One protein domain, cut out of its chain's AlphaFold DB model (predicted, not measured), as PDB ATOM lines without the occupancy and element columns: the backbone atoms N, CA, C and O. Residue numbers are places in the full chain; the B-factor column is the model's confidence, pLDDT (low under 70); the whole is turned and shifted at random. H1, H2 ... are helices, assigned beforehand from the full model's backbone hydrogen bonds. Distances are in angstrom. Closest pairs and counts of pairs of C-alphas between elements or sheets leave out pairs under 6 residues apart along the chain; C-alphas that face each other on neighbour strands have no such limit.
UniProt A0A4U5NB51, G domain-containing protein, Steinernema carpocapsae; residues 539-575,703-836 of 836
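This is residues 539 to 575 and 703 to 836 of the 836 residues of the protein "G domain-containing protein" of Steinernema carpocapsae (UniProt A0A4U5NB51). Two long helices, H1 and H2, run side by side in opposite ways and make the longest axis; the hairpin H3-H4 packs on one side of them, and H5 and H6, meeting at a corner, on the other. The printed part has 171 residues with six named helices, H1 to H6 along the chain: all helix. It is only just compact, close to loose: radius of gyration of the C-alphas 18.2 A, spans 63 by 38 by 37 A.

H2, residues 703 to 738, the hub, touches H1, residues 539 to 572, at a shallow tilt of 18 degrees; the C-alphas of Lys 561 and Leu 714 are closest, 5.9 A. H4, residues 768 to 793, touches H2 at a steep tilt of 51 degrees, closest at C-alphas 729 and 785, 5.4 A. H3, residues 746 to 762, forms a hairpin with H4. H5, residues 800 to 816, joins H1 and H2 in an up-and-down bundle, each helix running against the one before. H6, residues 818 to 834, touches H5 only at the corner and H1 closest at C-alphas 549 and 820, 6.0 A. Every O i to N i+4 pair is within hydrogen-bond range in H2, H3, H5 and H6; 29 of 30 in H1, 21 of 22 in H4.

H1, 45.5 A long, begins at C-alpha 539 (52.369, -33.403, 27.172) and has a kink of 40 degrees near residue 548. H2 is 52.2 A long. H6 ends at C-alpha 834 (43.720, -38.222, 43.490).

Residues 576 to 702 are cut out, leaving an 8.5 A gap between C-alphas 575 and 703. No link printed whole is long. Under 70 in pLDDT are residues 742 to 744, 760 to 770, 792 to 796 and 826 to 836.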
ATOM      1  N   THR A 539      52.768 -32.608  28.343       86.81
ATOM      2  CA  THR A 539      52.369 -33.403  27.172       86.81
ATOM      3  C   THR A 539      51.887 -34.787  27.597       86.81
ATOM      4  O   THR A 539      50.884 -35.281  27.080       86.81
ATOM      5  N   ARG A 540      52.544 -35.393  28.594       81.19
ATOM      6  CA  ARG A 540      52.152 -36.688  29.162       81.19
ATOM      7  C   ARG A 540      50.774 -36.628  29.819       81.19
ATOM      8  O   ARG A 540      49.949 -37.512  29.602       81.19
ATOM      9  N   ARG A 541      50.494 -35.575  30.588       79.31
ATOM     10  CA  ARG A 541      49.166 -35.360  31.178       79.31
ATOM     11  C   ARG A 541      48.104 -35.152  30.097       79.31
ATOM     12  O   ARG A 541      47.032 -35.746  30.163       79.31
ATOM     13  N   LEU A 542      48.415 -34.360  29.070       83.75
ATOM     14  CA  LEU A 542      47.493 -34.099  27.966       83.75
ATOM     15  C   LEU A 542      47.143 -35.365  27.187       83.75
ATOM     16  O   LEU A 542      45.963 -35.598  26.950       83.75
ATOM     17  N   ILE A 543      48.117 -36.206  26.823       85.31
ATOM     18  CA  ILE A 543      47.820 -37.425  26.056       85.31
ATOM     19  C   ILE A 543      46.929 -38.399  26.840       85.31
ATOM     20  O   ILE A 543      46.041 -39.018  26.253       85.31
ATOM     21  N   LEU A 544      47.091 -38.487  28.166       80.31
ATOM     22  CA  LEU A 544      46.231 -39.309  29.026       80.31
ATOM     23  C   LEU A 544      44.772 -38.829  29.005       80.31
ATOM     24  O   LEU A 544      43.860 -39.654  28.923       80.31
ATOM     25  N   HIS A 545      44.558 -37.511  29.010       78.31
ATOM     26  CA  HIS A 545      43.230 -36.892  28.899       78.31
ATOM     27  C   HIS A 545      42.672 -36.943  27.472       78.31
ATOM     28  O   HIS A 545      41.459 -37.036  27.276       78.31
ATOM     29  N   MET A 546      43.542 -36.948  26.461       83.81
ATOM     30  CA  MET A 546      43.140 -37.026  25.059       83.81
ATOM     31  C   MET A 546      42.523 -38.366  24.677       83.81
ATOM     32  O   MET A 546      41.693 -38.398  23.773       83.81
ATOM     33  N   VAL A 547      42.873 -39.464  25.351       81.81
ATOM     34  CA  VAL A 547      42.285 -40.777  25.052       81.81
ATOM     35  C   VAL A 547      40.756 -40.792  25.218       81.81
ATOM     36  O   VAL A 547      40.073 -41.071  24.230       81.81
ATOM     37  N   PRO A 548      40.179 -40.480  26.400       78.06
ATOM     38  CA  PRO A 548      38.725 -40.443  26.548       78.06
ATOM     39  C   PRO A 548      38.091 -39.357  25.672       78.06
ATOM     40  O   PRO A 548      37.064 -39.608  25.048       78.06
ATOM     41  N   ILE A 549      38.717 -38.179  25.544       82.38
ATOM     42  CA  ILE A 549      38.226 -37.102  24.665       82.38
ATOM     43  C   ILE A 549      38.093 -37.590  23.223       82.38
ATOM     44  O   ILE A 549      37.053 -37.380  22.594       82.38
ATOM     45  N   SER A 550      39.122 -38.256  22.705       85.00
ATOM     46  CA  SER A 550      39.121 -38.801  21.355       85.00
ATOM     47  C   SER A 550      38.044 -39.863  21.190       85.00
ATOM     48  O   SER A 550      37.276 -39.788  20.231       85.00
ATOM     49  N   ALA A 551      37.930 -40.805  22.132       79.50
ATOM     50  CA  ALA A 551      36.928 -41.866  22.080       79.50
ATOM     51  C   ALA A 551      35.511 -41.308  21.890       79.50
ATOM     52  O   ALA A 551      34.791 -41.710  20.970       79.50
ATOM     53  N   GLU A 552      35.134 -40.327  22.712       80.25
ATOM     54  CA  GLU A 552      33.771 -39.797  22.691       80.25
ATOM     55  C   GLU A 552      33.522 -38.826  21.549       80.25
ATOM     56  O   GLU A 552      32.471 -38.877  20.902       80.25
ATOM     57  N   THR A 553      34.500 -37.973  21.251       84.38
ATOM     58  CA  THR A 553      34.367 -37.006  20.162       84.38
ATOM     59  C   THR A 553      34.307 -37.726  18.817       84.38
ATOM     60  O   THR A 553      33.442 -37.418  17.998       84.38
ATOM     61  N   THR A 554      35.142 -38.751  18.618       83.69
ATOM     62  CA  THR A 554      35.137 -39.592  17.412       83.69
ATOM     63  C   THR A 554      33.809 -40.327  17.271       83.69
ATOM     64  O   THR A 554      33.183 -40.275  16.214       83.69
ATOM     65  N   LYS A 555      33.294 -40.928  18.353       80.88
ATOM     66  CA  LYS A 555      31.968 -41.563  18.362       80.88
ATOM     67  C   LYS A 555      30.866 -40.588  17.935       80.88
ATOM     68  O   LYS A 555      30.055 -40.930  17.076       80.88
ATOM     69  N   LYS A 556      30.845 -39.368  18.484       86.38
ATOM     70  CA  LYS A 556      29.880 -38.325  18.089       86.38
ATOM     71  C   LYS A 556      30.029 -37.947  16.612       86.38
ATOM     72  O   LYS A 556      29.027 -37.863  15.901       86.38
ATOM     73  N   ILE A 557      31.261 -37.720  16.159       88.19
ATOM     74  CA  ILE A 557      31.575 -37.358  14.774       88.19
ATOM     75  C   ILE A 557      31.050 -38.427  13.814       88.19
ATOM     76  O   ILE A 557      30.309 -38.087  12.893       88.19
ATOM     77  N   GLN A 558      31.343 -39.703  14.065       83.56
ATOM     78  CA  GLN A 558      30.910 -40.799  13.196       83.56
ATOM     79  C   GLN A 558      29.389 -40.937  13.141       83.56
ATOM     80  O   GLN A 558      28.798 -41.139  12.078       83.56
ATOM     81  N   MET A 559      28.717 -40.724  14.275       82.56
ATOM     82  CA  MET A 559      27.262 -40.643  14.287       82.56
ATOM     83  C   MET A 559      26.772 -39.497  13.385       82.56
ATOM     84  O   MET A 559      25.916 -39.709  12.520       82.56
ATOM     85  N   ASN A 560      27.291 -38.286  13.538       88.38
ATOM     86  CA  ASN A 560      26.823 -37.159  12.733       88.38
ATOM     87  C   ASN A 560      27.137 -37.319  11.239       88.38
ATOM     88  O   ASN A 560      26.252 -37.050  10.428       88.38
ATOM     89  N   LYS A 561      28.308 -37.858  10.874       88.50
ATOM     90  CA  LYS A 561      28.676 -38.141   9.477       88.50
ATOM     91  C   LYS A 561      27.662 -39.038   8.790       88.50
ATOM     92  O   LYS A 561      27.000 -38.614   7.848       88.50
ATOM     93  N   LYS A 562      27.423 -40.216   9.362       83.19
ATOM     94  CA  LYS A 562      26.467 -41.171   8.805       83.19
ATOM     95  C   LYS A 562      25.054 -40.594   8.686       83.19
ATOM     96  O   LYS A 562      24.300 -40.970   7.806       83.19
ATOM     97  N   MET A 563      24.659 -39.682   9.581       85.88
ATOM     98  CA  MET A 563      23.314 -39.097   9.532       85.88
ATOM     99  C   MET A 563      23.186 -38.124   8.368       85.88
ATOM    100  O   MET A 563      22.155 -38.110   7.702       85.88
ATOM    101  N   LEU A 564      24.223 -37.319   8.141       89.69
ATOM    102  CA  LEU A 564      24.290 -36.429   6.992       89.69
ATOM    103  C   LEU A 564      24.316 -37.240   5.695       89.69
ATOM    104  O   LEU A 564      23.539 -36.935   4.801       89.69
ATOM    105  N   GLU A 565      25.110 -38.309   5.621       88.25
ATOM    106  CA  GLU A 565      25.151 -39.222   4.468       88.25
ATOM    107  C   GLU A 565      23.772 -39.843   4.176       88.25
ATOM    108  O   GLU A 565      23.271 -39.714   3.058       88.25
ATOM    109  N   ASP A 566      23.102 -40.403   5.194       84.25
ATOM    110  CA  ASP A 566      21.748 -40.967   5.068       84.25
ATOM    111  C   ASP A 566      20.729 -39.905   4.593       84.25
ATOM    112  O   ASP A 566      19.797 -40.200   3.839       84.25
ATOM    113  N   GLN A 567      20.858 -38.653   5.056       86.81
ATOM    114  CA  GLN A 567      19.995 -37.553   4.615       86.81
ATOM    115  C   GLN A 567      20.311 -37.093   3.191       86.81
ATOM    116  O   GLN A 567      19.384 -36.778   2.447       86.81
ATOM    117  N   MET A 568      21.585 -37.066   2.803       88.56
ATOM    118  CA  MET A 568      22.011 -36.717   1.450       88.56
ATOM    119  C   MET A 568      21.477 -37.718   0.428       88.56
ATOM    120  O   MET A 568      20.944 -37.294  -0.592       88.56
ATOM    121  N   GLU A 569      21.547 -39.021   0.714       87.44
ATOM    122  CA  GLU A 569      21.012 -40.066  -0.166       87.44
ATOM    123  C   GLU A 569      19.494 -39.909  -0.360       87.44
ATOM    124  O   GLU A 569      18.993 -39.890  -1.488       87.44
ATOM    125  N   LYS A 570      18.756 -39.681   0.736       86.25
ATOM    126  CA  LYS A 570      17.308 -39.417   0.691       86.25
ATOM    127  C   LYS A 570      16.964 -38.145  -0.081       86.25
ATOM    128  O   LYS A 570      15.965 -38.118  -0.800       86.25
ATOM    129  N   LEU A 571      17.752 -37.084   0.090       87.56
ATOM    130  CA  LEU A 571      17.510 -35.805  -0.567       87.56
ATOM    131  C   LEU A 571      17.842 -35.868  -2.063       87.56
ATOM    132  O   LEU A 571      17.090 -35.319  -2.863       87.56
ATOM    133  N   ALA A 572      18.901 -36.585  -2.446       84.62
ATOM    134  CA  ALA A 572      19.276 -36.803  -3.842       84.62
ATOM    135  C   ALA A 572      18.199 -37.575  -4.626       84.62
ATOM    136  O   ALA A 572      17.996 -37.321  -5.810       84.62
ATOM    137  N   ALA A 573      17.461 -38.469  -3.960       83.19
ATOM    138  CA  ALA A 573      16.314 -39.171  -4.537       83.19
ATOM    139  C   ALA A 573      15.003 -38.348  -4.529       83.19
ATOM    140  O   ALA A 573      13.962 -38.823  -4.990       83.19
ATOM    141  N   SER A 574      15.015 -37.127  -3.982       80.62
ATOM    142  CA  SER A 574      13.821 -36.302  -3.780       80.62
ATOM    143  C   SER A 574      13.527 -35.362  -4.952       80.62
ATOM    144  O   SER A 574      14.419 -34.931  -5.673       80.62
ATOM    145  N   LYS A 575      12.254 -34.966  -5.095       75.50
ATOM    146  CA  LYS A 575      11.796 -33.904  -6.014       75.50
ATOM    147  C   LYS A 575      11.400 -32.608  -5.281       75.50
ATOM    148  O   LYS A 575      10.627 -31.816  -5.814       75.50
ATOM    149  N   ILE A 703      18.131 -28.182  -4.327       87.44
ATOM    150  CA  ILE A 703      18.633 -29.390  -3.653       87.44
ATOM    151  C   ILE A 703      20.168 -29.363  -3.580       87.44
ATOM    152  O   ILE A 703      20.731 -29.720  -2.549       87.44
ATOM    153  N   GLU A 704      20.839 -28.885  -4.632       88.56
ATOM    154  CA  GLU A 704      22.302 -28.823  -4.674       88.56
ATOM    155  C   GLU A 704      22.873 -27.851  -3.632       88.56
ATOM    156  O   GLU A 704      23.898 -28.154  -3.028       88.56
ATOM    157  N   ASP A 705      22.197 -26.733  -3.341       88.56
ATOM    158  CA  ASP A 705      22.625 -25.818  -2.270       88.56
ATOM    159  C   ASP A 705      22.584 -26.516  -0.894       88.56
ATOM    160  O   ASP A 705      23.516 -26.392  -0.094       88.56
ATOM    161  N   VAL A 706      21.540 -27.315  -0.634       90.38
ATOM    162  CA  VAL A 706      21.425 -28.108   0.602       90.38
ATOM    163  C   VAL A 706      22.483 -29.213   0.642       90.38
ATOM    164  O   VAL A 706      23.186 -29.340   1.645       90.38
ATOM    165  N   LEU A 707      22.665 -29.974  -0.443       91.62
ATOM    166  CA  LEU A 707      23.694 -31.016  -0.525       91.62
ATOM    167  C   LEU A 707      25.101 -30.439  -0.335       91.62
ATOM    168  O   LEU A 707      25.908 -31.033   0.378       91.62
ATOM    169  N   LYS A 708      25.388 -29.260  -0.898       91.94
ATOM    170  CA  LYS A 708      26.654 -28.548  -0.692       91.94
ATOM    171  C   LYS A 708      26.852 -28.163   0.775       91.94
ATOM    172  O   LYS A 708      27.947 -28.353   1.299       91.94
ATOM    173  N   SER A 709      25.803 -27.692   1.454       93.50
ATOM    174  CA  SER A 709      25.870 -27.398   2.893       93.50
ATOM    175  C   SER A 709      26.194 -28.648   3.724       93.50
ATOM    176  O   SER A 709      27.026 -28.593   4.630       93.50
ATOM    177  N   TYR A 710      25.614 -29.800   3.366       94.38
ATOM    178  CA  TYR A 710      25.857 -31.074   4.046       94.38
ATOM    179  C   TYR A 710      27.265 -31.612   3.777       94.38
ATOM    180  O   TYR A 710      27.929 -32.036   4.720       94.38
ATOM    181  N   ARG A 711      27.757 -31.521   2.532       94.19
ATOM    182  CA  ARG A 711      29.150 -31.854   2.180       94.19
ATOM    183  C   ARG A 711      30.145 -31.001   2.968       94.19
ATOM    184  O   ARG A 711      31.041 -31.552   3.593       94.19
ATOM    185  N   SER A 712      29.935 -29.686   3.036       93.44
ATOM    186  CA  SER A 712      30.803 -28.794   3.818       93.44
ATOM    187  C   SER A 712      30.788 -29.134   5.315       93.44
ATOM    188  O   SER A 712      31.829 -29.147   5.968       93.44
ATOM    189  N   ARG A 713      29.626 -29.502   5.870       92.06
ATOM    190  CA  ARG A 713      29.538 -29.959   7.264       92.06
ATOM    191  C   ARG A 713      30.224 -31.316   7.488       92.06
ATOM    192  O   ARG A 713      30.813 -31.521   8.547       92.06
ATOM    193  N   LEU A 714      30.161 -32.238   6.523       92.25
ATOM    194  CA  LEU A 714      30.914 -33.499   6.555       92.25
ATOM    195  C   LEU A 714      32.425 -33.247   6.552       92.25
ATOM    196  O   LEU A 714      33.137 -33.873   7.336       92.25
ATOM    197  N   GLU A 715      32.894 -32.308   5.733       93.56
ATOM    198  CA  GLU A 715      34.295 -31.878   5.694       93.56
ATOM    199  C   GLU A 715      34.736 -31.270   7.035       93.56
ATOM    200  O   GLU A 715      35.808 -31.614   7.526       93.56
ATOM    201  N   ASP A 716      33.917 -30.433   7.688       91.25
ATOM    202  CA  ASP A 716      34.203 -29.937   9.048       91.25
ATOM    203  C   ASP A 716      34.424 -31.089  10.040       91.25
ATOM    204  O   ASP A 716      35.412 -31.113  10.771       91.25
ATOM    205  N   LEU A 717      33.513 -32.066  10.040       91.19
ATOM    206  CA  LEU A 717      33.574 -33.228  10.926       91.19
ATOM    207  C   LEU A 717      34.783 -34.128  10.623       91.19
ATOM    208  O   LEU A 717      35.367 -34.700  11.541       91.19
ATOM    209  N   GLN A 718      35.157 -34.277   9.349       90.44
ATOM    210  CA  GLN A 718      36.372 -34.988   8.937       90.44
ATOM    211  C   GLN A 718      37.631 -34.263   9.413       90.44
ATOM    212  O   GLN A 718      38.504 -34.903   9.998       90.44
ATOM    213  N   ARG A 719      37.689 -32.937   9.246       91.44
ATOM    214  CA  ARG A 719      38.803 -32.116   9.733       91.44
ATOM    215  C   ARG A 719      38.983 -32.236  11.242       91.44
ATOM    216  O   ARG A 719      40.114 -32.349  11.697       91.44
ATOM    217  N   ASP A 720      37.896 -32.266  12.011       91.06
ATOM    218  CA  ASP A 720      37.963 -32.377  13.473       91.06
ATOM    219  C   ASP A 720      38.475 -33.742  13.945       91.06
ATOM    220  O   ASP A 720      39.288 -33.818  14.866       91.06
ATOM    221  N   GLU A 721      38.066 -34.823  13.281       88.06
ATOM    222  CA  GLU A 721      38.578 -36.169  13.555       88.06
ATOM    223  C   GLU A 721      40.066 -36.308  13.196       88.06
ATOM    224  O   GLU A 721      40.863 -36.807  13.995       88.06
ATOM    225  N   GLU A 722      40.466 -35.824  12.016       88.50
ATOM    226  CA  GLU A 722      41.873 -35.800  11.611       88.50
ATOM    227  C   GLU A 722      42.721 -34.953  12.557       88.50
ATOM    228  O   GLU A 722      43.845 -35.336  12.889       88.50
ATOM    229  N   PHE A 723      42.179 -33.828  13.019       89.31
ATOM    230  CA  PHE A 723      42.842 -32.938  13.954       89.31
ATOM    231  C   PHE A 723      43.137 -33.629  15.293       89.31
ATOM    232  O   PHE A 723      44.275 -33.586  15.764       89.31
ATOM    233  N   ILE A 724      42.158 -34.334  15.876       89.31
ATOM    234  CA  ILE A 724      42.344 -35.115  17.112       89.31
ATOM    235  C   ILE A 724      43.450 -36.159  16.931       89.31
ATOM    236  O   ILE A 724      44.355 -36.254  17.761       89.31
ATOM    237  N   LYS A 725      43.406 -36.912  15.825       88.50
ATOM    238  CA  LYS A 725      44.400 -37.945  15.507       88.50
ATOM    239  C   LYS A 725      45.809 -37.360  15.387       88.50
ATOM    240  O   LYS A 725      46.730 -37.872  16.019       88.50
ATOM    241  N   LYS A 726      45.968 -36.277  14.618       89.06
ATOM    242  CA  LYS A 726      47.256 -35.590  14.425       89.06
ATOM    243  C   LYS A 726      47.802 -35.021  15.727       89.06
ATOM    244  O   LYS A 726      48.995 -35.126  15.982       89.06
ATOM    245  N   MET A 727      46.944 -34.457  16.573       89.62
ATOM    246  CA  MET A 727      47.344 -33.965  17.890       89.62
ATOM    247  C   MET A 727      47.851 -35.102  18.789       89.62
ATOM    248  O   MET A 727      48.931 -34.972  19.360       89.62
ATOM    249  N   CYS A 728      47.144 -36.240  18.860       89.94
ATOM    250  CA  CYS A 728      47.623 -37.421  19.589       89.94
ATOM    251  C   CYS A 728      48.957 -37.934  19.030       89.94
ATOM    252  O   CYS A 728      49.866 -38.220  19.805       89.94
ATOM    253  N   ALA A 729      49.102 -38.000  17.702       89.50
ATOM    254  CA  ALA A 729      50.336 -38.449  17.060       89.50
ATOM    255  C   ALA A 729      51.509 -37.510  17.381       89.50
ATOM    256  O   ALA A 729      52.577 -37.974  17.764       89.50
ATOM    257  N   LYS A 730      51.296 -36.188  17.329       90.25
ATOM    258  CA  LYS A 730      52.302 -35.189  17.716       90.25
ATOM    259  C   LYS A 730      52.688 -35.285  19.192       90.25
ATOM    260  O   LYS A 730      53.876 -35.220  19.490       90.25
ATOM    261  N   PHE A 731      51.732 -35.480  20.106       89.31
ATOM    262  CA  PHE A 731      52.034 -35.709  21.525       89.31
ATOM    263  C   PHE A 731      52.855 -36.985  21.732       89.31
ATOM    264  O   PHE A 731      53.867 -36.951  22.430       89.31
ATOM    265  N   SER A 732      52.467 -38.089  21.093       87.81
ATOM    266  CA  SER A 732      53.200 -39.356  21.156       87.81
ATOM    267  C   SER A 732      54.617 -39.231  20.607       87.81
ATOM    268  O   SER A 732      55.559 -39.696  21.249       87.81
ATOM    269  N   THR A 733      54.791 -38.582  19.453       88.12
ATOM    270  CA  THR A 733      56.111 -38.333  18.867       88.12
ATOM    271  C   THR A 733      56.944 -37.450  19.788       88.12
ATOM    272  O   THR A 733      58.029 -37.863  20.171       88.12
ATOM    273  N   PHE A 734      56.412 -36.319  20.264       88.62
ATOM    274  CA  PHE A 734      57.122 -35.440  21.195       88.62
ATOM    275  C   PHE A 734      57.614 -36.182  22.445       88.62
ATOM    276  O   PHE A 734      58.771 -36.031  22.828       88.62
ATOM    277  N   LEU A 735      56.767 -37.013  23.065       86.50
ATOM    278  CA  LEU A 735      57.146 -37.795  24.245       86.50
ATOM    279  C   LEU A 735      58.242 -38.820  23.937       86.50
ATOM    280  O   LEU A 735      59.167 -38.976  24.730       86.50
ATOM    281  N   ARG A 736      58.160 -39.521  22.801       82.94
ATOM    282  CA  ARG A 736      59.188 -40.494  22.393       82.94
ATOM    283  C   ARG A 736      60.524 -39.817  22.108       82.94
ATOM    284  O   ARG A 736      61.556 -40.334  22.517       82.94
ATOM    285  N   SER A 737      60.491 -38.671  21.437       83.38
ATOM    286  CA  SER A 737      61.686 -37.951  21.012       83.38
ATOM    287  C   SER A 737      62.389 -37.252  22.169       83.38
ATOM    288  O   SER A 737      63.594 -37.041  22.085       83.38
ATOM    289  N   ASN A 738      61.677 -36.884  23.238       86.25
ATOM    290  CA  ASN A 738      62.204 -36.012  24.292       86.25
ATOM    291  C   ASN A 738      62.345 -36.680  25.674       86.25
ATOM    292  O   ASN A 738      63.086 -36.163  26.509       86.25
ATOM    293  N   SER A 739      61.714 -37.829  25.931       84.06
ATOM    294  CA  SER A 739      61.940 -38.610  27.162       84.06
ATOM    295  C   SER A 739      63.282 -39.352  27.141       84.06
ATOM    296  O   SER A 739      63.715 -39.818  26.090       84.06
ATOM    297  N   MET A 740      63.914 -39.556  28.307       81.69
ATOM    298  CA  MET A 740      65.083 -40.451  28.405       81.69
ATOM    299  C   MET A 740      64.734 -41.932  28.271       81.69
ATOM    300  O   MET A 740      65.595 -42.710  27.869       81.69
ATOM    301  N   SER A 741      63.508 -42.321  28.644       74.94
ATOM    302  CA  SER A 741      63.008 -43.684  28.459       74.94
ATOM    303  C   SER A 741      61.684 -43.729  27.689       74.94
ATOM    304  O   SER A 741      60.692 -43.140  28.122       74.94
ATOM    305  N   ILE A 742      61.649 -44.447  26.561       67.00
ATOM    306  CA  ILE A 742      60.447 -44.675  25.745       67.00
ATOM    307  C   ILE A 742      59.437 -45.517  26.535       67.00
ATOM    308  O   ILE A 742      59.744 -46.622  26.996       67.00
ATOM    309  N   ARG A 743      58.204 -45.008  26.634       65.81
ATOM    310  CA  ARG A 743      57.020 -45.755  27.081       65.81
ATOM    311  C   ARG A 743      56.174 -46.199  25.893       65.81
ATOM    312  O   ARG A 743      56.296 -45.659  24.793       65.81
ATOM    313  N   ASN A 744      55.280 -47.150  26.153       68.12
ATOM    314  CA  ASN A 744      54.221 -47.502  25.216       68.12
ATOM    315  C   ASN A 744      53.386 -46.271  24.855       68.12
ATOM    316  O   ASN A 744      53.134 -45.386  25.676       68.12
ATOM    317  N   ASP A 745      52.954 -46.250  23.606       81.88
ATOM    318  CA  ASP A 745      52.083 -45.223  23.072       81.88
ATOM    319  C   ASP A 745      50.662 -45.447  23.577       81.88
ATOM    320  O   ASP A 745      49.943 -46.340  23.132       81.88
ATOM    321  N   VAL A 746      50.285 -44.622  24.548       82.38
ATOM    322  CA  VAL A 746      49.015 -44.722  25.267       82.38
ATOM    323  C   VAL A 746      47.819 -44.684  24.311       82.38
ATOM    324  O   VAL A 746      46.825 -45.386  24.517       82.38
ATOM    325  N   TYR A 747      47.899 -43.858  23.268       84.62
ATOM    326  CA  TYR A 747      46.815 -43.707  22.310       84.62
ATOM    327  C   TYR A 747      46.742 -44.899  21.350       84.62
ATOM    328  O   TYR A 747      45.649 -45.377  21.040       84.62
ATOM    329  N   LEU A 748      47.896 -45.441  20.948       85.94
ATOM    330  CA  LEU A 748      47.970 -46.686  20.185       85.94
ATOM    331  C   LEU A 748      47.349 -47.864  20.948       85.94
ATOM    332  O   LEU A 748      46.559 -48.618  20.377       85.94
ATOM    333  N   ASP A 749      47.683 -48.010  22.231       84.19
ATOM    334  CA  ASP A 749      47.158 -49.077  23.090       84.19
ATOM    335  C   ASP A 749      45.631 -48.976  23.225       84.19
ATOM    336  O   ASP A 749      44.920 -49.981  23.121       84.19
ATOM    337  N   TYR A 750      45.110 -47.752  23.365       86.50
ATOM    338  CA  TYR A 750      43.673 -47.489  23.325       86.50
ATOM    339  C   TYR A 750      43.035 -47.941  22.005       86.50
ATOM    340  O   TYR A 750      42.053 -48.685  22.035       86.50
ATOM    341  N   LEU A 751      43.578 -47.532  20.852       85.62
ATOM    342  CA  LEU A 751      43.008 -47.887  19.547       85.62
ATOM    343  C   LEU A 751      42.997 -49.404  19.335       85.62
ATOM    344  O   LEU A 751      41.984 -49.956  18.903       85.62
ATOM    345  N   LYS A 752      44.077 -50.099  19.709       86.75
ATOM    346  CA  LYS A 752      44.157 -51.568  19.653       86.75
ATOM    347  C   LYS A 752      43.095 -52.234  20.526       86.75
ATOM    348  O   LYS A 752      42.435 -53.178  20.087       86.75
ATOM    349  N   HIS A 753      42.891 -51.742  21.749       82.31
ATOM    350  CA  HIS A 753      41.851 -52.265  22.639       82.31
ATOM    351  C   HIS A 753      40.439 -51.981  22.108       82.31
ATOM    352  O   HIS A 753      39.591 -52.873  22.129       82.31
ATOM    353  N   ALA A 754      40.200 -50.788  21.559       81.94
ATOM    354  CA  ALA A 754      38.920 -50.412  20.963       81.94
ATOM    355  C   ALA A 754      38.562 -51.283  19.745       81.94
ATOM    356  O   ALA A 754      37.422 -51.739  19.642       81.94
ATOM    357  N   VAL A 755      39.533 -51.566  18.865       84.31
ATOM    358  CA  VAL A 755      39.375 -52.502  17.735       84.31
ATOM    359  C   VAL A 755      39.002 -53.893  18.244       84.31
ATOM    360  O   VAL A 755      37.984 -54.437  17.827       84.31
ATOM    361  N   LYS A 756      39.739 -54.422  19.231       83.56
ATOM    362  CA  LYS A 756      39.451 -55.734  19.829       83.56
ATOM    363  C   LYS A 756      38.018 -55.833  20.367       83.56
ATOM    364  O   LYS A 756      37.356 -56.850  20.166       83.56
ATOM    365  N   LEU A 757      37.530 -54.798  21.054       76.94
ATOM    366  CA  LEU A 757      36.151 -54.770  21.551       76.94
ATOM    367  C   LEU A 757      35.130 -54.711  20.402       76.94
ATOM    368  O   LEU A 757      34.113 -55.400  20.455       76.94
ATOM    369  N   ALA A 758      35.397 -53.932  19.351       75.50
ATOM    370  CA  ALA A 758      34.517 -53.835  18.186       75.50
ATOM    371  C   ALA A 758      34.445 -55.147  17.382       75.50
ATOM    372  O   ALA A 758      33.355 -55.539  16.956       75.50
ATOM    373  N   ASP A 759      35.561 -55.860  17.232       75.56
ATOM    374  CA  ASP A 759      35.612 -57.166  16.563       75.56
ATOM    375  C   ASP A 759      34.821 -58.233  17.343       75.56
ATOM    376  O   ASP A 759      34.095 -59.040  16.758       75.56
ATOM    377  N   GLN A 760      34.863 -58.191  18.679       69.44
ATOM    378  CA  GLN A 760      34.038 -59.060  19.524       69.44
ATOM    379  C   GLN A 760      32.544 -58.737  19.432       69.44
ATOM    380  O   GLN A 760      31.717 -59.648  19.438       69.44
ATOM    381  N   GLU A 761      32.170 -57.455  19.352       64.94
ATOM    382  CA  GLU A 761      30.782 -57.072  19.079       64.94
ATOM    383  C   GLU A 761      30.321 -57.669  17.742       64.94
ATOM    384  O   GLU A 761      29.219 -58.214  17.649       64.94
ATOM    385  N   LEU A 762      31.171 -57.596  16.714       62.34
ATOM    386  CA  LEU A 762      30.918 -58.095  15.366       62.34
ATOM    387  C   LEU A 762      30.549 -59.583  15.327       62.34
ATOM    388  O   LEU A 762      29.558 -59.942  14.688       62.34
ATOM    389  N   SER A 763      31.278 -60.429  16.061       57.16
ATOM    390  CA  SER A 763      31.030 -61.880  16.129       57.16
ATOM    391  C   SER A 763      29.639 -62.262  16.665       57.16
ATOM    392  O   SER A 763      29.242 -63.419  16.565       57.16
ATOM    393  N   PHE A 764      28.881 -61.305  17.211       49.25
ATOM    394  CA  PHE A 764      27.549 -61.502  17.789       49.25
ATOM    395  C   PHE A 764      26.502 -60.527  17.212       49.25
ATOM    396  O   PHE A 764      25.567 -60.120  17.902       49.25
ATOM    397  N   GLY A 765      26.650 -60.116  15.946       45.97
ATOM    398  CA  GLY A 765      25.698 -59.208  15.283       45.97
ATOM    399  C   GLY A 765      25.939 -57.723  15.591       45.97
ATOM    400  O   GLY A 765      25.015 -56.898  15.594       45.97
ATOM    401  N   GLY A 766      27.183 -57.366  15.915       51.88
ATOM    402  CA  GLY A 766      27.673 -55.994  16.040       51.88
ATOM    403  C   GLY A 766      27.727 -55.252  14.704       51.88
ATOM    404  O   GLY A 766      27.450 -55.798  13.640       51.88
ATOM    405  N   SER A 767      28.048 -53.958  14.758       56.12
ATOM    406  CA  SER A 767      28.152 -53.145  13.544       56.12
ATOM    407  C   SER A 767      29.488 -53.404  12.848       56.12
ATOM    408  O   SER A 767      30.524 -52.974  13.344       56.12
ATOM    409  N   TYR A 768      29.451 -54.041  11.675       60.69
ATOM    410  CA  TYR A 768      30.633 -54.210  10.816       60.69
ATOM    411  C   TYR A 768      31.312 -52.880  10.491       60.69
ATOM    412  O   TYR A 768      32.532 -52.769  10.534       60.69
ATOM    413  N   HIS A 769      30.504 -51.846  10.270       62.69
ATOM    414  CA  HIS A 769      30.973 -50.495   9.994       62.69
ATOM    415  C   HIS A 769      31.895 -49.951  11.097       62.69
ATOM    416  O   HIS A 769      32.990 -49.491  10.803       62.69
ATOM    417  N   LYS A 770      31.490 -50.092  12.368       68.06
ATOM    418  CA  LYS A 770      32.250 -49.596  13.527       68.06
ATOM    419  C   LYS A 770      33.644 -50.228  13.621       68.06
ATOM    420  O   LYS A 770      34.610 -49.531  13.916       68.06
ATOM    421  N   ALA A 771      33.752 -51.537  13.391       70.25
ATOM    422  CA  ALA A 771      35.034 -52.238  13.449       70.25
ATOM    423  C   ALA A 771      35.972 -51.800  12.315       70.25
ATOM    424  O   ALA A 771      37.126 -51.464  12.569       70.25
ATOM    425  N   VAL A 772      35.457 -51.707  11.084       73.38
ATOM    426  CA  VAL A 772      36.228 -51.241   9.919       73.38
ATOM    427  C   VAL A 772      36.729 -49.806  10.110       73.38
ATOM    428  O   VAL A 772      37.885 -49.512   9.803       73.38
ATOM    429  N   GLU A 773      35.904 -48.911  10.658       76.44
ATOM    430  CA  GLU A 773      36.295 -47.523  10.942       76.44
ATOM    431  C   GLU A 773      37.405 -47.419  11.992       76.44
ATOM    432  O   GLU A 773      38.359 -46.658  11.811       76.44
ATOM    433  N   LEU A 774      37.318 -48.198  13.075       82.25
ATOM    434  CA  LEU A 774      38.355 -48.229  14.108       82.25
ATOM    435  C   LEU A 774      39.659 -48.837  13.581       82.25
ATOM    436  O   LEU A 774      40.732 -48.315  13.874       82.25
ATOM    437  N   GLN A 775      39.582 -49.883  12.752       85.06
ATOM    438  CA  GLN A 775      40.754 -50.466  12.094       85.06
ATOM    439  C   GLN A 775      41.420 -49.477  11.132       85.06
ATOM    440  O   GLN A 775      42.647 -49.381  11.100       85.06
ATOM    441  N   LYS A 776      40.631 -48.709  10.370       86.56
ATOM    442  CA  LYS A 776      41.154 -47.620   9.537       86.56
ATOM    443  C   LYS A 776      41.821 -46.545  10.398       86.56
ATOM    444  O   LYS A 776      42.948 -46.162  10.118       86.56
ATOM    445  N   SER A 777      41.166 -46.121  11.477       85.88
ATOM    446  CA  SER A 777      41.701 -45.113  12.401       85.88
ATOM    447  C   SER A 777      43.028 -45.545  13.032       85.88
ATOM    448  O   SER A 777      43.931 -44.723  13.167       85.88
ATOM    449  N   LEU A 778      43.160 -46.831  13.378       88.38
ATOM    450  CA  LEU A 778      44.403 -47.429  13.868       88.38
ATOM    451  C   LEU A 778      45.521 -47.336  12.823       88.38
ATOM    452  O   LEU A 778      46.580 -46.793  13.128       88.38
ATOM    453  N   LYS A 779      45.267 -47.791  11.591       90.06
ATOM    454  CA  LYS A 779      46.256 -47.744  10.501       90.06
ATOM    455  C   LYS A 779      46.681 -46.317  10.169       90.06
ATOM    456  O   LYS A 779      47.869 -46.043  10.045       90.06
ATOM    457  N   ASP A 780      45.720 -45.402  10.064       88.06
ATOM    458  CA  ASP A 780      46.010 -44.004   9.757       88.06
ATOM    459  C   ASP A 780      46.818 -43.331  10.882       88.06
ATOM    460  O   ASP A 780      47.633 -42.452  10.614       88.06
ATOM    461  N   TYR A 781      46.583 -43.708  12.144       91.44
ATOM    462  CA  TYR A 781      47.360 -43.206  13.278       91.44
ATOM    463  C   TYR A 781      48.796 -43.743  13.264       91.44
ATOM    464  O   TYR A 781      49.736 -42.970  13.446       91.44
ATOM    465  N   GLU A 782      48.976 -45.046  13.030       89.69
ATOM    466  CA  GLU A 782      50.302 -45.666  12.920       89.69
ATOM    467  C   GLU A 782      51.123 -45.033  11.788       89.69
ATOM    468  O   GLU A 782      52.302 -44.731  11.979       89.69
ATOM    469  N   GLU A 783      50.489 -44.763  10.645       89.69
ATOM    470  CA  GLU A 783      51.129 -44.084   9.520       89.69
ATOM    471  C   GLU A 783      51.500 -42.632   9.850       89.69
ATOM    472  O   GLU A 783      52.620 -42.215   9.567       89.69
ATOM    473  N   GLU A 784      50.623 -41.866  10.509       89.12
ATOM    474  CA  GLU A 784      50.936 -40.492  10.930       89.12
ATOM    475  C   GLU A 784      52.134 -40.456  11.895       89.12
ATOM    476  O   GLU A 784      53.048 -39.651  11.722       89.12
ATOM    477  N   VAL A 785      52.176 -41.358  12.884       86.75
ATOM    478  CA  VAL A 785      53.322 -41.479  13.801       86.75
ATOM    479  C   VAL A 785      54.598 -41.829  13.030       86.75
ATOM    480  O   VAL A 785      55.641 -41.225  13.280       86.75
ATOM    481  N   ARG A 786      54.524 -42.749  12.058       87.06
ATOM    482  CA  ARG A 786      55.661 -43.127  11.204       87.06
ATOM    483  C   ARG A 786      56.173 -41.944  10.378       87.06
ATOM    484  O   ARG A 786      57.383 -41.751  10.283       87.06
ATOM    485  N   LEU A 787      55.272 -41.156   9.792       86.44
ATOM    486  CA  LEU A 787      55.609 -39.974   8.997       86.44
ATOM    487  C   LEU A 787      56.265 -38.884   9.849       86.44
ATOM    488  O   LEU A 787      57.291 -38.340   9.451       86.44
ATOM    489  N   LEU A 788      55.721 -38.606  11.037       84.81
ATOM    490  CA  LEU A 788      56.305 -37.641  11.973       84.81
ATOM    491  C   LEU A 788      57.700 -38.074  12.442       84.81
ATOM    492  O   LEU A 788      58.595 -37.242  12.551       84.81
ATOM    493  N   GLN A 789      57.908 -39.371  12.670       80.50
ATOM    494  CA  GLN A 789      59.222 -39.921  13.023       80.50
ATOM    495  C   GLN A 789      60.221 -39.844  11.862       80.50
ATOM    496  O   GLN A 789      61.394 -39.555  12.077       80.50
ATOM    497  N   ALA A 790      59.773 -40.077  10.625       80.12
ATOM    498  CA  ALA A 790      60.624 -39.918   9.449       80.12
ATOM    499  C   ALA A 790      61.025 -38.448   9.238       80.12
ATOM    500  O   ALA A 790      62.190 -38.166   8.978       80.12
ATOM    501  N   ALA A 791      60.092 -37.510   9.426       75.69
ATOM    502  CA  ALA A 791      60.366 -36.076   9.342       75.69
ATOM    503  C   ALA A 791      61.360 -35.591  10.415       75.69
ATOM    504  O   ALA A 791      62.116 -34.649  10.176       75.69
ATOM    505  N   GLU A 792      61.408 -36.258  11.573       69.56
ATOM    506  CA  GLU A 792      62.401 -35.995  12.617       69.56
ATOM    507  C   GLU A 792      63.831 -36.281  12.131       69.56
ATOM    508  O   GLU A 792      64.748 -35.509  12.413       69.56
ATOM    509  N   TYR A 793      64.018 -37.348  11.344       61.09
ATOM    510  CA  TYR A 793      65.309 -37.685  10.734       61.09
ATOM    511  C   TYR A 793      65.772 -36.616   9.728       61.09
ATOM    512  O   TYR A 793      66.969 -36.357   9.607       61.09
ATOM    513  N   ASP A 794      64.822 -35.944   9.077       62.81
ATOM    514  CA  ASP A 794      65.067 -34.837   8.147       62.81
ATOM    515  C   ASP A 794      65.188 -33.466   8.857       62.81
ATOM    516  O   ASP A 794      65.296 -32.427   8.205       62.81
ATOM    517  N   GLY A 795      65.192 -33.442  10.198       60.66
ATOM    518  CA  GLY A 795      65.408 -32.245  11.021       60.66
ATOM    519  C   GLY A 795      64.142 -31.476  11.415       60.66
ATOM    520  O   GLY A 795      64.242 -30.454  12.093       60.66
ATOM    521  N   SER A 796      62.952 -31.957  11.043       67.06
ATOM    522  CA  SER A 796      61.660 -31.367  11.426       67.06
ATOM    523  C   SER A 796      61.094 -32.065  12.666       67.06
ATOM    524  O   SER A 796      60.234 -32.939  12.575       67.06
ATOM    525  N   VAL A 797      61.616 -31.700  13.840       79.88
ATOM    526  CA  VAL A 797      61.226 -32.275  15.141       79.88
ATOM    527  C   VAL A 797      59.968 -31.585  15.677       79.88
ATOM    528  O   VAL A 797      59.842 -30.368  15.559       79.88
ATOM    529  N   VAL A 798      59.058 -32.328  16.319       83.44
ATOM    530  CA  VAL A 798      57.951 -31.719  17.080       83.44
ATOM    531  C   VAL A 798      58.532 -30.933  18.259       83.44
ATOM    532  O   VAL A 798      59.204 -31.502  19.120       83.44
ATOM    533  N   THR A 799      58.278 -29.630  18.300       87.38
ATOM    534  CA  THR A 799      58.877 -28.694  19.263       87.38
ATOM    535  C   THR A 799      57.961 -28.392  20.450       87.38
ATOM    536  O   THR A 799      56.769 -28.697  20.441       87.38
ATOM    537  N   ILE A 800      58.496 -27.733  21.482       86.19
ATOM    538  CA  ILE A 800      57.692 -27.211  22.601       86.19
ATOM    539  C   ILE A 800      56.655 -26.187  22.105       86.19
ATOM    540  O   ILE A 800      55.530 -26.153  22.609       86.19
ATOM    541  N   ASP A 801      56.993 -25.389  21.090       87.62
ATOM    542  CA  ASP A 801      56.068 -24.417  20.500       87.62
ATOM    543  C   ASP A 801      54.911 -25.106  19.772       87.62
ATOM    544  O   ASP A 801      53.764 -24.676  19.914       87.62
ATOM    545  N   ASP A 802      55.167 -26.232  19.096       88.00
ATOM    546  CA  ASP A 802      54.105 -27.070  18.531       88.00
ATOM    547  C   ASP A 802      53.158 -27.576  19.622       88.00
ATOM    548  O   ASP A 802      51.939 -27.518  19.463       88.00
ATOM    549  N   ILE A 803      53.697 -28.038  20.755       87.88
ATOM    550  CA  ILE A 803      52.889 -28.482  21.899       87.88
ATOM    551  C   ILE A 803      52.029 -27.336  22.440       87.88
ATOM    552  O   ILE A 803      50.839 -27.524  22.706       87.88
ATOM    553  N   ASN A 804      52.594 -26.137  22.577       85.62
ATOM    554  CA  ASN A 804      51.857 -24.965  23.039       85.62
ATOM    555  C   ASN A 804      50.765 -24.540  22.045       85.62
ATOM    556  O   ASN A 804      49.646 -24.234  22.465       85.62
ATOM    557  N   ALA A 805      51.037 -24.595  20.741       88.31
ATOM    558  CA  ALA A 805      50.038 -24.344  19.706       88.31
ATOM    559  C   ALA A 805      48.898 -25.377  19.755       88.31
ATOM    560  O   ALA A 805      47.724 -25.005  19.725       88.31
ATOM    561  N   LEU A 806      49.219 -26.665  19.925       88.00
ATOM    562  CA  LEU A 806      48.223 -27.731  20.073       88.00
ATOM    563  C   LEU A 806      47.343 -27.528  21.314       88.00
ATOM    564  O   LEU A 806      46.135 -27.749  21.243       88.00
ATOM    565  N   LYS A 807      47.901 -27.047  22.435       85.25
ATOM    566  CA  LYS A 807      47.117 -26.691  23.634       85.25
ATOM    567  C   LYS A 807      46.069 -25.612  23.331       85.25
ATOM    568  O   LYS A 807      44.944 -25.702  23.822       85.25
ATOM    569  N   VAL A 808      46.415 -24.598  22.533       87.25
ATOM    570  CA  VAL A 808      45.468 -23.547  22.113       87.25
ATOM    571  C   VAL A 808      44.396 -24.130  21.196       87.25
ATOM    572  O   VAL A 808      43.205 -23.940  21.444       87.25
ATOM    573  N   GLN A 809      44.796 -24.920  20.203       87.00
ATOM    574  CA  GLN A 809      43.869 -25.539  19.256       87.00
ATOM    575  C   GLN A 809      42.917 -26.546  19.928       87.00
ATOM    576  O   GLN A 809      41.746 -26.632  19.560       87.00
ATOM    577  N   LEU A 810      43.355 -27.256  20.976       85.75
ATOM    578  CA  LEU A 810      42.483 -28.104  21.798       85.75
ATOM    579  C   LEU A 810      41.357 -27.289  22.463       85.75
ATOM    580  O   LEU A 810      40.217 -27.749  22.527       85.75
ATOM    581  N   ARG A 811      41.635 -26.054  22.908       83.56
ATOM    582  CA  ARG A 811      40.604 -25.155  23.466       83.56
ATOM    583  C   ARG A 811      39.605 -24.708  22.399       83.56
ATOM    584  O   ARG A 811      38.408 -24.631  22.676       83.56
ATOM    585  N   GLU A 812      40.068 -24.449  21.180       85.31
ATOM    586  CA  GLU A 812      39.194 -24.119  20.047       85.31
ATOM    587  C   GLU A 812      38.310 -25.304  19.644       85.31
ATOM    588  O   GLU A 812      37.105 -25.142  19.427       85.31
ATOM    589  N   LEU A 813      38.873 -26.514  19.615       86.06
ATOM    590  CA  LEU A 813      38.116 -27.746  19.406       86.06
ATOM    591  C   LEU A 813      37.043 -27.917  20.492       86.06
ATOM    592  O   LEU A 813      35.890 -28.210  20.176       86.06
ATOM    593  N   ALA A 814      37.371 -27.625  21.752       84.94
ATOM    594  CA  ALA A 814      36.419 -27.684  22.859       84.94
ATOM    595  C   ALA A 814      35.259 -26.678  22.734       84.94
ATOM    596  O   ALA A 814      34.169 -26.912  23.255       84.94
ATOM    597  N   ASN A 815      35.442 -25.562  22.020       82.75
ATOM    598  CA  ASN A 815      34.344 -24.640  21.714       82.75
ATOM    599  C   ASN A 815      33.372 -25.204  20.666       82.75
ATOM    600  O   ASN A 815      32.186 -24.876  20.700       82.75
ATOM    601  N   ARG A 816      33.855 -26.058  19.759       81.69
ATOM    602  CA  ARG A 816      33.044 -26.713  18.717       81.69
ATOM    603  C   ARG A 816      32.415 -28.024  19.201       81.69
ATOM    604  O   ARG A 816      31.341 -28.403  18.737       81.69
ATOM    605  N   HIS A 817      33.039 -28.673  20.180       84.94
ATOM    606  CA  HIS A 817      32.604 -29.930  20.784       84.94
ATOM    607  C   HIS A 817      32.422 -29.754  22.294       84.94
ATOM    608  O   HIS A 817      33.363 -29.902  23.069       84.94
ATOM    609  N   ALA A 818      31.195 -29.432  22.715       77.94
ATOM    610  CA  ALA A 818      30.881 -29.135  24.113       77.94
ATOM    611  C   ALA A 818      31.273 -30.270  25.081       77.94
ATOM    612  O   ALA A 818      31.716 -29.990  26.191       77.94
ATOM    613  N   GLU A 819      31.190 -31.530  24.645       78.75
ATOM    614  CA  GLU A 819      31.567 -32.693  25.453       78.75
ATOM    615  C   GLU A 819      33.056 -32.716  25.839       78.75
ATOM    616  O   GLU A 819      33.414 -33.296  26.862       78.75
ATOM    617  N   ILE A 820      33.926 -32.051  25.068       82.50
ATOM    618  CA  ILE A 820      35.352 -31.942  25.395       82.50
ATOM    619  C   ILE A 820      35.535 -31.104  26.659       82.50
ATOM    620  O   ILE A 820      36.345 -31.463  27.506       82.50
ATOM    621  N   LYS A 821      34.759 -30.023  26.831       79.44
ATOM    622  CA  LYS A 821      34.810 -29.205  28.055       79.44
ATOM    623  C   LYS A 821      34.396 -30.023  29.272       79.44
ATOM    624  O   LYS A 821      35.086 -29.989  30.285       79.44
ATOM    625  N   ASP A 822      33.321 -30.798  29.148       77.69
ATOM    626  CA  ASP A 822      32.843 -31.664  30.227       77.69
ATOM    627  C   ASP A 822      33.901 -32.712  30.609       77.69
ATOM    628  O   ASP A 822      34.177 -32.909  31.792       77.69
ATOM    629  N   LEU A 823      34.528 -33.355  29.618       76.44
ATOM    630  CA  LEU A 823      35.567 -34.365  29.836       76.44
ATOM    631  C   LEU A 823      36.854 -33.771  30.419       76.44
ATOM    632  O   LEU A 823      37.418 -34.370  31.332       76.44
ATOM    633  N   LEU A 824      37.276 -32.587  29.966       75.81
ATOM    634  CA  LEU A 824      38.404 -31.858  30.555       75.81
ATOM    635  C   LEU A 824      38.115 -31.476  32.014       75.81
ATOM    636  O   LEU A 824      38.945 -31.723  32.881       75.81
ATOM    637  N   CYS A 825      36.913 -30.984  32.328       73.25
ATOM    638  CA  CYS A 825      36.534 -30.683  33.710       73.25
ATOM    639  C   CYS A 825      36.459 -31.936  34.602       73.25
ATOM    640  O   CYS A 825      36.739 -31.861  35.799       73.25
ATOM    641  N   ILE A 826      36.045 -33.088  34.061       68.88
ATOM    642  CA  ILE A 826      36.055 -34.369  34.790       68.88
ATOM    643  C   ILE A 826      37.495 -34.815  35.057       68.88
ATOM    644  O   ILE A 826      37.805 -35.214  36.179       68.88
ATOM    645  N   ALA A 827      38.361 -34.722  34.051       65.56
ATOM    646  CA  ALA A 827      39.787 -35.005  34.157       65.56
ATOM    647  C   ALA A 827      40.459 -34.151  35.246       65.56
ATOM    648  O   ALA A 827      41.039 -34.701  36.179       65.56
ATOM    649  N   GLU A 828      40.271 -32.830  35.209       64.25
ATOM    650  CA  GLU A 828      40.822 -31.895  36.201       64.25
ATOM    651  C   GLU A 828      40.334 -32.194  37.630       64.25
ATOM    652  O   GLU A 828      41.105 -32.135  38.587       64.25
ATOM    653  N   LYS A 829      39.059 -32.571  37.808       57.50
ATOM    654  CA  LYS A 829      38.516 -32.955  39.126       57.50
ATOM    655  C   LYS A 829      39.077 -34.281  39.642       57.50
ATOM    656  O   LYS A 829      39.220 -34.439  40.854       57.50
ATOM    657  N   ASN A 830      39.361 -35.232  38.756       52.19
ATOM    658  CA  ASN A 830      39.967 -36.509  39.128       52.19
ATOM    659  C   ASN A 830      41.437 -36.335  39.534       52.19
ATOM    660  O   ASN A 830      41.855 -36.967  40.502       52.19
ATOM    661  N   ASP A 831      42.171 -35.428  38.884       49.41
ATOM    662  CA  ASP A 831      43.544 -35.069  39.268       49.41
ATOM    663  C   ASP A 831      43.573 -34.453  40.688       49.41
ATOM    664  O   ASP A 831      44.383 -34.841  41.529       49.41
ATOM    665  N   VAL A 832      42.610 -33.582  41.023       38.78
ATOM    666  CA  VAL A 832      42.495 -32.969  42.367       38.78
ATOM    667  C   VAL A 832      42.051 -33.967  43.446       38.78
ATOM    668  O   VAL A 832      42.515 -33.898  44.584       38.78
ATOM    669  N   ASN A 833      41.153 -34.901  43.121       35.16
ATOM    670  CA  ASN A 833      40.683 -35.912  44.075       35.16
ATOM    671  C   ASN A 833      41.676 -37.068  44.268       35.16
ATOM    672  O   ASN A 833      41.610 -37.730  45.297       35.16
ATOM    673  N   GLY A 834      42.588 -37.306  43.319       34.56
ATOM    674  CA  GLY A 834      43.720 -38.222  43.490       34.56
ATOM    675  C   GLY A 834      44.843 -37.646  44.361       34.56
ATOM    676  O   GLY A 834      45.609 -38.411  44.949       34.56
ATOM    677  N   ALA A 835      44.925 -36.316  44.473       28.52
ATOM    678  CA  ALA A 835      45.881 -35.601  45.322       28.52
ATOM    679  C   ALA A 835      45.423 -35.434  46.788       28.52
ATOM    680  O   ALA A 835      46.237 -35.085  47.644       28.52
ATOM    681  N   LYS A 836      44.143 -35.692  47.084       24.88
ATOM    682  CA  LYS A 836      43.624 -35.862  48.452       24.88
ATOM    683  C   LYS A 836      43.693 -37.328  48.870       24.88
ATOM    684  O   LYS A 836      43.772 -37.554  50.094       24.88
TER     685      LYS A 836